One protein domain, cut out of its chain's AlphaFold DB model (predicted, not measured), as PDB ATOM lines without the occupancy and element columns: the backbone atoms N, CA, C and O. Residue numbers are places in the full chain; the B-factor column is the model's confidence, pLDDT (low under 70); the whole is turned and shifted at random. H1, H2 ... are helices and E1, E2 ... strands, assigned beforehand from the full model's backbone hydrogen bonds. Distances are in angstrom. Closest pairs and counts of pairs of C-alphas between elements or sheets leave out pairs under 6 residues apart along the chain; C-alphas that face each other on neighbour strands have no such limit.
ATOM      1  N   VAL A 543     118.935 169.398 149.254       81.19
ATOM      2  CA  VAL A 543     117.487 169.334 149.021       81.19
ATOM      3  C   VAL A 543     117.084 170.178 147.813       81.19
ATOM      4  O   VAL A 543     116.334 169.705 146.961       81.19
ATOM      5  N   THR A 544     117.609 171.400 147.677       79.62
ATOM      6  CA  THR A 544     117.314 172.249 146.512       79.62
ATOM      7  C   THR A 544     117.782 171.628 145.200       79.62
ATOM      8  O   THR A 544     117.131 171.818 144.172       79.62
ATOM      9  N   SER A 545     118.840 170.815 145.242       75.06
ATOM     10  CA  SER A 545     119.371 170.132 144.066       75.06
ATOM     11  C   SER A 545     118.410 169.110 143.450       75.06
ATOM     12  O   SER A 545     118.505 168.833 142.257       75.06
ATOM     13  N   PHE A 546     117.433 168.595 144.205       80.06
ATOM     14  CA  PHE A 546     116.445 167.640 143.681       80.06
ATOM     15  C   PHE A 546     115.492 168.248 142.635       80.06
ATOM     16  O   PHE A 546     114.822 167.501 141.916       80.06
ATOM     17  N   TRP A 547     115.446 169.583 142.534       77.31
ATOM     18  CA  TRP A 547     114.646 170.341 141.564       77.31
ATOM     19  C   TRP A 547     115.478 170.973 140.434       77.31
ATOM     20  O   TRP A 547     114.926 171.711 139.620       77.31
ATOM     21  N   LEU A 548     116.794 170.728 140.371       75.25
ATOM     22  CA  LEU A 548     117.646 171.291 139.318       75.25
ATOM     23  C   LEU A 548     117.509 170.515 137.991       75.25
ATOM     24  O   LEU A 548     117.379 169.288 138.011       75.25
ATOM     25  N   PRO A 549     117.558 171.206 136.832       62.81
ATOM     26  CA  PRO A 549     117.260 170.604 135.534       62.81
ATOM     27  C   PRO A 549     118.357 169.687 134.969       62.81
ATOM     28  O   PRO A 549     118.065 168.801 134.164       62.81
ATOM     29  N   SER A 550     119.599 169.873 135.402       62.12
ATOM     30  CA  SER A 550     120.786 169.110 135.005       62.12
ATOM     31  C   SER A 550     121.584 168.688 136.242       62.12
ATOM     32  O   SER A 550     121.412 169.238 137.333       62.12
ATOM     33  N   ASN A 551     122.481 167.708 136.078       56.50
ATOM     34  CA  ASN A 551     123.531 167.391 137.058       56.50
ATOM     35  C   ASN A 551     124.633 168.473 137.056       56.50
ATOM     36  O   ASN A 551     125.818 168.136 137.099       56.50
ATOM     37  N   ASP A 552     124.269 169.753 136.938       50.47
ATOM     38  CA  ASP A 552     125.256 170.825 136.999       50.47
ATOM     39  C   ASP A 552     126.003 170.711 138.335       50.47
ATOM     40  O   ASP A 552     125.367 170.482 139.374       50.47
ATOM     41  N   PRO A 553     127.346 170.804 138.330       47.28
ATOM     42  CA  PRO A 553     128.117 170.757 139.559       47.28
ATOM     43  C   PRO A 553     127.620 171.880 140.463       47.28
ATOM     44  O   PRO A 553     127.678 173.056 140.104       47.28
ATOM     45  N   LEU A 554     127.077 171.505 141.622       46.09
ATOM     46  CA  LEU A 554     126.598 172.469 142.599       46.09
ATOM     47  C   LEU A 554     127.737 173.438 142.947       46.09
ATOM     48  O   LEU A 554     128.829 172.970 143.289       46.09
ATOM     49  N   PRO A 555     127.491 174.760 142.953       41.16
ATOM     50  CA  PRO A 555     128.361 175.700 143.635       41.16
ATOM     51  C   PRO A 555     128.181 175.428 145.127       41.16
ATOM     52  O   PRO A 555     127.282 175.962 145.772       41.16
ATOM     53  N   GLY A 556     128.922 174.457 145.646       45.84
ATOM     54  CA  GLY A 556     128.681 174.006 147.003       45.84
ATOM     55  C   GLY A 556     129.150 172.618 147.369       45.84
ATOM     56  O   GLY A 556     129.401 172.341 148.534       45.84
ATOM     57  N   ILE A 557     129.252 171.729 146.385       43.84
ATOM     58  CA  ILE A 557     129.597 170.322 146.602       43.84
ATOM     59  C   ILE A 557     130.546 169.922 145.470       43.84
ATOM     60  O   ILE A 557     130.151 169.334 144.465       43.84
ATOM     61  N   GLY A 558     131.809 170.329 145.599       38.75
ATOM     62  CA  GLY A 558     132.916 169.909 144.758       38.75
ATOM     63  C   GLY A 558     133.156 168.434 145.029       38.75
ATOM     64  O   GLY A 558     133.681 168.055 146.068       38.75
ATOM     65  N   GLY A 559     132.676 167.602 144.112       46.62
ATOM     66  CA  GLY A 559     132.608 166.153 144.271       46.62
ATOM     67  C   GLY A 559     131.168 165.682 144.135       46.62
ATOM     68  O   GLY A 559     130.570 165.220 145.103       46.62
ATOM     69  N   GLY A 560     130.616 165.803 142.923       52.12
ATOM     70  CA  GLY A 560     129.203 165.581 142.618       52.12
ATOM     71  C   GLY A 560     128.632 164.292 143.206       52.12
ATOM     72  O   GLY A 560     128.929 163.200 142.729       52.12
ATOM     73  N   LEU A 561     127.755 164.427 144.203       55.81
ATOM     74  CA  LEU A 561     126.825 163.359 144.555       55.81
ATOM     75  C   LEU A 561     126.069 162.957 143.275       55.81
ATOM     76  O   LEU A 561     125.577 163.841 142.568       55.81
ATOM     77  N   PRO A 562     125.943 161.658 142.949       59.72
ATOM     78  CA  PRO A 562     125.146 161.219 141.813       59.72
ATOM     79  C   PRO A 562     123.666 161.468 142.131       59.72
ATOM     80  O   PRO A 562     122.981 160.650 142.752       59.72
ATOM     81  N   LEU A 563     123.187 162.657 141.765       64.12
ATOM     82  CA  LEU A 563     121.799 163.072 141.948       64.12
ATOM     83  C   LEU A 563     120.893 162.462 140.871       64.12
ATOM     84  O   LEU A 563     119.726 162.208 141.154       64.12
ATOM     85  N   ASN A 564     121.443 162.132 139.694       72.81
ATOM     86  CA  ASN A 564     120.703 161.601 138.544       72.81
ATOM     87  C   ASN A 564     119.508 162.498 138.182       72.81
ATOM     88  O   ASN A 564     118.370 162.033 138.078       72.81
ATOM     89  N   ASN A 565     119.773 163.796 138.026       77.94
ATOM     90  CA  ASN A 565     118.799 164.764 137.543       77.94
ATOM     91  C   ASN A 565     118.675 164.696 136.019       77.94
ATOM     92  O   ASN A 565     119.649 164.456 135.304       77.94
ATOM     93  N   GLY A 566     117.470 164.939 135.521       78.06
ATOM     94  CA  GLY A 566     117.196 165.030 134.098       78.06
ATOM     95  C   GLY A 566     115.758 165.454 133.808       78.06
ATOM     96  O   GLY A 566     114.965 165.683 134.727       78.06
ATOM     97  N   PRO A 567     115.397 165.565 132.521       80.12
ATOM     98  CA  PRO A 567     114.034 165.872 132.121       80.12
ATOM     99  C   PRO A 567     113.111 164.689 132.425       80.12
ATOM    100  O   PRO A 567     113.437 163.534 132.145       80.12
ATOM    101  N   PHE A 568     111.922 164.979 132.946       80.50
ATOM    102  CA  PHE A 568     110.868 163.991 133.142       80.50
ATOM    103  C   PHE A 568     109.578 164.443 132.459       80.50
ATOM    104  O   PHE A 568     109.261 165.628 132.371       80.50
ATOM    105  N   THR A 569     108.802 163.466 132.000       80.25
ATOM    106  CA  THR A 569     107.499 163.697 131.369       80.25
ATOM    107  C   THR A 569     106.424 162.917 132.112       80.25
ATOM    108  O   THR A 569     106.470 161.677 132.159       80.25
ATOM    109  N   LEU A 570     105.463 163.653 132.657       80.81
ATOM    110  CA  LEU A 570     104.209 163.150 133.200       80.81
ATOM    111  C   LEU A 570     103.230 162.810 132.057       80.81
ATOM    112  O   LEU A 570     103.475 163.144 130.887       80.81
ATOM    113  N   PRO A 571     102.110 162.132 132.359       79.25
ATOM    114  CA  PRO A 571     101.025 161.952 131.405       79.25
ATOM    115  C   PRO A 571     100.561 163.278 130.769       79.25
ATOM    116  O   PRO A 571     100.720 164.362 131.326       79.25
ATOM    117  N   TYR A 572      99.998 163.185 129.560       74.31
ATOM    118  CA  TYR A 572      99.425 164.312 128.796       74.31
ATOM    119  C   TYR A 572     100.401 165.418 128.352       74.31
ATOM    120  O   TYR A 572      99.974 166.438 127.808       74.31
ATOM    121  N   GLY A 573     101.710 165.180 128.459       68.88
ATOM    122  CA  GLY A 573     102.746 166.090 127.958       68.88
ATOM    123  C   GLY A 573     103.119 167.207 128.931       68.88
ATOM    124  O   GLY A 573     103.810 168.138 128.530       68.88
ATOM    125  N   LEU A 574     102.681 167.106 130.189       74.56
ATOM    126  CA  LEU A 574     103.243 167.888 131.283       74.56
ATOM    127  C   LEU A 574     104.639 167.346 131.602       74.56
ATOM    128  O   LEU A 574     104.864 166.138 131.604       74.56
ATOM    129  N   GLY A 575     105.594 168.225 131.856       72.62
ATOM    130  CA  GLY A 575     106.966 167.822 132.115       72.62
ATOM    131  C   GLY A 575     107.723 168.903 132.854       72.62
ATOM    132  O   GLY A 575     107.318 170.061 132.882       72.62
ATOM    133  N   GLY A 576     108.818 168.487 133.461       76.75
ATOM    134  CA  GLY A 576     109.744 169.354 134.159       76.75
ATOM    135  C   GLY A 576     111.123 168.722 134.129       76.75
ATOM    136  O   GLY A 576     111.385 167.791 133.363       76.75
ATOM    137  N   ALA A 577     112.006 169.207 134.985       74.38
ATOM    138  CA  ALA A 577     113.312 168.608 135.166       74.38
ATOM    139  C   ALA A 577     113.642 168.539 136.660       74.38
ATOM    140  O   ALA A 577     113.155 169.343 137.452       74.38
ATOM    141  N   GLY A 578     114.382 167.508 137.048       79.50
ATOM    142  CA  GLY A 578     114.681 167.204 138.441       79.50
ATOM    143  C   GLY A 578     115.161 165.769 138.590       79.50
ATOM    144  O   GLY A 578     115.520 165.112 137.613       79.50
ATOM    145  N   ARG A 579     115.142 165.254 139.815       81.00
ATOM    146  CA  ARG A 579     115.617 163.898 140.116       81.00
ATOM    147  C   ARG A 579     114.833 162.822 139.351       81.00
ATOM    148  O   ARG A 579     113.604 162.890 139.319       81.00
ATOM    149  N   LEU A 580     115.511 161.812 138.795       80.06
ATOM    150  CA  LEU A 580     114.871 160.712 138.050       80.06
ATOM    151  C   LEU A 580     114.557 159.474 138.902       80.06
ATOM    152  O   LEU A 580     113.547 158.820 138.659       80.06
ATOM    153  N   ASN A 581     115.383 159.172 139.912       81.06
ATOM    154  CA  ASN A 581     115.229 157.994 140.779       81.06
ATOM    155  C   ASN A 581     115.054 158.400 142.251       81.06
ATOM    156  O   ASN A 581     115.854 159.204 142.740       81.06
ATOM    157  N   PRO A 582     114.058 157.868 142.986       83.75
ATOM    158  CA  PRO A 582     113.860 158.205 144.396       83.75
ATOM    159  C   PRO A 582     115.017 157.707 145.273       83.75
ATOM    160  O   PRO A 582     115.685 156.730 144.932       83.75
ATOM    161  N   LEU A 583     115.250 158.349 146.424       83.12
ATOM    162  CA  LEU A 583     116.196 157.826 147.419       83.12
ATOM    163  C   LEU A 583     115.672 156.511 147.997       83.12
ATOM    164  O   LEU A 583     114.515 156.440 148.408       83.12
ATOM    165  N   SER A 584     116.512 155.475 148.039       80.12
ATOM    166  CA  SER A 584     116.121 154.142 148.517       80.12
ATOM    167  C   SER A 584     115.731 154.142 150.001       80.12
ATOM    168  O   SER A 584     116.318 154.866 150.807       80.12
ATOM    169  N   HIS A 585     114.779 153.282 150.383       76.31
ATOM    170  CA  HIS A 585     114.407 153.070 151.790       76.31
ATOM    171  C   HIS A 585     115.621 152.700 152.649       76.31
ATOM    172  O   HIS A 585     115.794 153.211 153.753       76.31
ATOM    173  N   ARG A 586     116.514 151.868 152.104       76.31
ATOM    174  CA  ARG A 586     117.771 151.476 152.750       76.31
ATOM    175  C   ARG A 586     118.669 152.673 153.058       76.31
ATOM    176  O   ARG A 586     119.272 152.714 154.124       76.31
ATOM    177  N   LEU A 587     118.745 153.648 152.155       79.12
ATOM    178  CA  LEU A 587     119.546 154.848 152.364       79.12
ATOM    179  C   LEU A 587     118.926 155.764 153.428       79.12
ATOM    180  O   LEU A 587     119.633 156.249 154.307       79.12
ATOM    181  N   ILE A 588     117.604 155.949 153.389       80.62
ATOM    182  CA  ILE A 588     116.876 156.753 154.383       80.62
ATOM    183  C   ILE A 588     116.999 156.127 155.782       80.62
ATOM    184  O   ILE A 588     117.272 156.845 156.740       80.62
ATOM    185  N   ARG A 589     116.920 154.792 155.903       76.31
ATOM    186  CA  ARG A 589     117.133 154.060 157.171       76.31
ATOM    187  C   ARG A 589     118.515 154.288 157.794       76.31
ATOM    188  O   ARG A 589     118.646 154.187 159.007       76.31
ATOM    189  N   LYS A 590     119.536 154.614 156.993       78.75
ATOM    190  CA  LYS A 590     120.884 154.952 157.485       78.75
ATOM    191  C   LYS A 590     120.993 156.394 157.997       78.75
ATOM    192  O   LYS A 590     121.968 156.747 158.659       78.75
ATOM    193  N   MET A 591     120.031 157.261 157.706       82.50
ATOM    194  CA  MET A 591     120.007 158.608 158.278       82.50
ATOM    195  C   MET A 591     119.521 158.541 159.728       82.50
ATOM    196  O   MET A 591     118.561 157.831 160.022       82.50
ATOM    197  N   SER A 592     120.153 159.295 160.627       80.38
ATOM    198  CA  SER A 592     119.657 159.469 161.995       80.38
ATOM    199  C   SER A 592     118.283 160.144 161.972       80.38
ATOM    200  O   SER A 592     117.974 160.900 161.051       80.38
ATOM    201  N   ILE A 593     117.453 159.924 162.995       78.25
ATOM    202  CA  ILE A 593     116.115 160.543 163.055       78.25
ATOM    203  C   ILE A 593     116.209 162.075 163.004       78.25
ATOM    204  O   ILE A 593     115.408 162.718 162.329       78.25
ATOM    205  N   HIS A 594     117.231 162.658 163.640       79.19
ATOM    206  CA  HIS A 594     117.501 164.093 163.565       79.19
ATOM    207  C   HIS A 594     117.767 164.554 162.124       79.19
ATOM    208  O   HIS A 594     117.155 165.515 161.658       79.19
ATOM    209  N   LEU A 595     118.607 163.830 161.380       81.81
ATOM    210  CA  LEU A 595     118.890 164.148 159.983       81.81
ATOM    211  C   LEU A 595     117.657 163.960 159.088       81.81
ATOM    212  O   LEU A 595     117.376 164.813 158.246       81.81
ATOM    213  N   GLN A 596     116.887 162.888 159.297       83.12
ATOM    214  CA  GLN A 596     115.626 162.656 158.589       83.12
ATOM    215  C   GLN A 596     114.623 163.797 158.828       83.12
ATOM    216  O   GLN A 596     113.992 164.250 157.873       83.12
ATOM    217  N   MET A 597     114.515 164.309 160.063       78.19
ATOM    218  CA  MET A 597     113.679 165.472 160.392       78.19
ATOM    219  C   MET A 597     114.125 166.727 159.633       78.19
ATOM    220  O   MET A 597     113.283 167.425 159.069       78.19
ATOM    221  N   ILE A 598     115.433 167.010 159.585       80.75
ATOM    222  CA  ILE A 598     115.971 168.166 158.850       80.75
ATOM    223  C   ILE A 598     115.658 168.034 157.354       80.75
ATOM    224  O   ILE A 598     115.069 168.946 156.775       80.75
ATOM    225  N   PHE A 599     115.976 166.892 156.734       83.38
ATOM    226  CA  PHE A 599     115.686 166.644 155.315       83.38
ATOM    227  C   PHE A 599     114.191 166.765 155.002       83.38
ATOM    228  O   PHE A 599     113.813 167.398 154.014       83.38
ATOM    229  N   CYS A 600     113.331 166.201 155.852       80.56
ATOM    230  CA  CYS A 600     111.881 166.292 155.707       80.56
ATOM    231  C   CYS A 600     111.391 167.748 155.786       80.56
ATOM    232  O   CYS A 600     110.614 168.189 154.935       80.56
ATOM    233  N   ASN A 601     111.886 168.523 156.756       79.19
ATOM    234  CA  ASN A 601     111.520 169.927 156.934       79.19
ATOM    235  C   ASN A 601     111.982 170.819 155.775       79.19
ATOM    236  O   ASN A 601     111.195 171.648 155.311       79.19
ATOM    237  N   GLU A 602     113.204 170.625 155.280       82.12
ATOM    238  CA  GLU A 602     113.744 171.361 154.133       82.12
ATOM    239  C   GLU A 602     112.997 171.010 152.838       82.12
ATOM    240  O   GLU A 602     112.584 171.905 152.099       82.12
ATOM    241  N   MET A 603     112.739 169.718 152.575       82.56
ATOM    242  CA  MET A 603     111.951 169.306 151.403       82.56
ATOM    243  C   MET A 603     110.537 169.866 151.468       82.56
ATOM    244  O   MET A 603     110.023 170.336 150.458       82.56
ATOM    245  N   ARG A 604     109.915 169.866 152.651       77.75
ATOM    246  CA  ARG A 604     108.603 170.480 152.864       77.75
ATOM    247  C   ARG A 604     108.640 171.971 152.558       77.75
ATOM    248  O   ARG A 604     107.753 172.456 151.861       77.75
ATOM    249  N   GLN A 605     109.619 172.705 153.091       77.75
ATOM    250  CA  GLN A 605     109.739 174.139 152.842       77.75
ATOM    251  C   GLN A 605     109.882 174.406 151.342       77.75
ATOM    252  O   GLN A 605     109.114 175.207 150.806       77.75
ATOM    253  N   LYS A 606     110.774 173.671 150.665       77.94
ATOM    254  CA  LYS A 606     111.002 173.803 149.226       77.94
ATOM    255  C   LYS A 606     109.774 173.427 148.403       77.94
ATOM    256  O   LYS A 606     109.407 174.170 147.501       77.94
ATOM    257  N   LEU A 607     109.089 172.336 148.740       77.06
ATOM    258  CA  LEU A 607     107.850 171.927 148.080       77.06
ATOM    259  C   LEU A 607     106.770 173.005 148.236       77.06
ATOM    260  O   LEU A 607     106.124 173.372 147.265       77.06
ATOM    261  N   SER A 608     106.639 173.585 149.434       71.12
ATOM    262  CA  SER A 608     105.690 174.673 149.678       71.12
ATOM    263  C   SER A 608     106.066 175.974 148.960       71.12
ATOM    264  O   SER A 608     105.168 176.769 148.703       71.12
ATOM    265  N   GLU A 609     107.355 176.225 148.703       72.94
ATOM    266  CA  GLU A 609     107.845 177.345 147.885       72.94
ATOM    267  C   GLU A 609     107.536 177.121 146.401       72.94
ATOM    268  O   GLU A 609     107.053 178.039 145.750       72.94
ATOM    269  N   MET A 610     107.745 175.904 145.887       66.25
ATOM    270  CA  MET A 610     107.449 175.553 144.490       66.25
ATOM    271  C   MET A 610     105.945 175.508 144.187       66.25
ATOM    272  O   MET A 610     105.555 175.637 143.034       66.25
ATOM    273  N   THR A 611     105.100 175.332 145.207       62.38
ATOM    274  CA  THR A 611     103.633 175.342 145.078       62.38
ATOM    275  C   THR A 611     103.004 176.693 145.460       62.38
ATOM    276  O   THR A 611     101.800 176.735 145.689       62.38
ATOM    277  N   LYS A 612     103.784 177.768 145.655       58.41
ATOM    278  CA  LYS A 612     103.272 179.139 145.875       58.41
ATOM    279  C   LYS A 612     103.231 179.900 144.547       58.41
ATOM    280  O   LYS A 612     104.080 179.644 143.701       58.41
ATOM    281  N   LEU A 613     102.313 180.870 144.419       47.50
ATOM    282  CA  LEU A 613     102.223 181.781 143.268       47.50
ATOM    283  C   LEU A 613     103.611 182.341 142.883       47.50
ATOM    284  O   LEU A 613     104.202 183.073 143.689       47.50
ATOM    285  N   PRO A 614     104.135 182.082 141.672       42.44
ATOM    286  CA  PRO A 614     105.091 182.982 141.054       42.44
ATOM    287  C   PRO A 614     104.505 184.399 140.982       42.44
ATOM    288  O   PRO A 614     103.377 184.634 140.552       42.44
ATOM    289  N   THR A 628     111.387 162.798 143.382       85.75
ATOM    290  CA  THR A 628     111.499 163.714 144.522       85.75
ATOM    291  C   THR A 628     110.273 163.604 145.428       85.75
ATOM    292  O   THR A 628     110.415 163.589 146.649       85.75
ATOM    293  N   LEU A 629     109.081 163.430 144.850       83.94
ATOM    294  CA  LEU A 629     107.853 163.198 145.618       83.94
ATOM    295  C   LEU A 629     107.871 161.871 146.358       83.94
ATOM    296  O   LEU A 629     107.589 161.840 147.549       83.94
ATOM    297  N   GLU A 630     108.248 160.791 145.678       84.75
ATOM    298  CA  GLU A 630     108.385 159.481 146.306       84.75
ATOM    299  C   GLU A 630     109.433 159.529 147.428       84.75
ATOM    300  O   GLU A 630     109.203 159.002 148.509       84.75
ATOM    301  N   THR A 631     110.546 160.244 147.232       86.12
ATOM    302  CA  THR A 631     111.535 160.483 148.296       86.12
ATOM    303  C   THR A 631     110.893 161.166 149.506       86.12
ATOM    304  O   THR A 631     111.045 160.685 150.628       86.12
ATOM    305  N   PHE A 632     110.125 162.237 149.295       83.69
ATOM    306  CA  PHE A 632     109.402 162.928 150.364       83.69
ATOM    307  C   PHE A 632     108.392 162.015 151.080       83.69
ATOM    308  O   PHE A 632     108.374 161.971 152.310       83.69
ATOM    309  N   SER A 633     107.614 161.224 150.336       78.69
ATOM    310  CA  SER A 633     106.683 160.234 150.893       78.69
ATOM    311  C   SER A 633     107.394 159.185 151.753       78.69
ATOM    312  O   SER A 633     106.913 158.855 152.838       78.69
ATOM    313  N   ARG A 634     108.573 158.710 151.331       81.31
ATOM    314  CA  ARG A 634     109.387 157.767 152.113       81.31
ATOM    315  C   ARG A 634     109.858 158.382 153.427       81.31
ATOM    316  O   ARG A 634     109.740 157.730 154.458       81.31
ATOM    317  N   PHE A 635     110.314 159.635 153.434       80.12
ATOM    318  CA  PHE A 635     110.665 160.318 154.686       80.12
ATOM    319  C   PHE A 635     109.469 160.446 155.632       80.12
ATOM    320  O   PHE A 635     109.617 160.183 156.820       80.12
ATOM    321  N   LEU A 636     108.279 160.774 155.120       74.50
ATOM    322  CA  LEU A 636     107.073 160.853 155.950       74.50
ATOM    323  C   LEU A 636     106.696 159.504 156.580       74.50
ATOM    324  O   LEU A 636     106.262 159.488 157.727       74.50
ATOM    325  N   SER A 637     106.923 158.381 155.887       70.06
ATOM    326  CA  SER A 637     106.649 157.042 156.433       70.06
ATOM    327  C   SER A 637     107.506 156.665 157.653       70.06
ATOM    328  O   SER A 637     107.084 155.836 158.452       70.06
ATOM    329  N   TYR A 638     108.683 157.281 157.829       66.69
ATOM    330  CA  TYR A 638     109.587 157.008 158.958       66.69
ATOM    331  C   TYR A 638     109.390 157.947 160.158       66.69
ATOM    332  O   TYR A 638     109.918 157.682 161.231       66.69
ATOM    333  N   GLN A 639     108.646 159.045 160.004       60.56
ATOM    334  CA  GLN A 639     108.536 160.124 161.002       60.56
ATOM    335  C   GLN A 639     107.357 159.927 161.978       60.56
ATOM    336  O   GLN A 639     106.736 160.882 162.449       60.56
TER     337      GLN A 639
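Overview. This is residues 543 to 614 and 628 to 639 of the 1176 residues of the protein "Mediator complex subunit 23" of Taenia asiatica (UniProt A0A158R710). Two helices, H2 and H3, pack together at a steep tilt and run opposite ways, with the small helix H1 beside H3; the hairpin E1-E2 lies beyond the first residues of H3, and a long stretch with no named element, residues 543 to 564, comes before E1. The printed part has 84 residues, 44 of them in named elements, with two named strands and three named helices in the order E1, E2, H1, H2, H3; the class is mixed, helices and strands, and E1 and E2 make an antiparallel two-stranded sheet. The whole is compact, radius of gyration of the C-alphas 13.5 A, spanning 37 by 30 by 25 A.

Along the chain. After residues 543 to 564, E1 is 565 to 569, 12.9 A, from C-alpha 565 at (118.799, 164.764, 137.543). E2 is 575 to 579, 12.4 A; H1 585 to 589, 6.1 A; H2 593 to 610, 25.4 A; H3 628 to 638, 16.0 A, ending at C-alpha 638 (109.587, 157.008, 158.958).

Arrangement. In the E1-E2 hairpin, N 566 and O 578 are 2.9 A apart, within hydrogen-bond range. H2, with residues 596 to 604 alone, touches H3 at a steep tilt of 38 degrees, opposite ways; the closest C-alphas, Cys 600 and Phe 635, are 6.2 A apart. H1 and H3 only just touch, with 3 pairs of C-alphas within 8 A, the closest His 585 and Arg 634, 6.9 A. Every O i to N i+4 pair is within range in H1 and H2, 6 of 7 in H3.

Size, cuts and confidence. Residues 615 to 627 are not printed, leaving 20.6 A between C-alphas 614 and 628. Confidence is under 70 at 549 to 563, 573, 610 to 614 and 638 to 639.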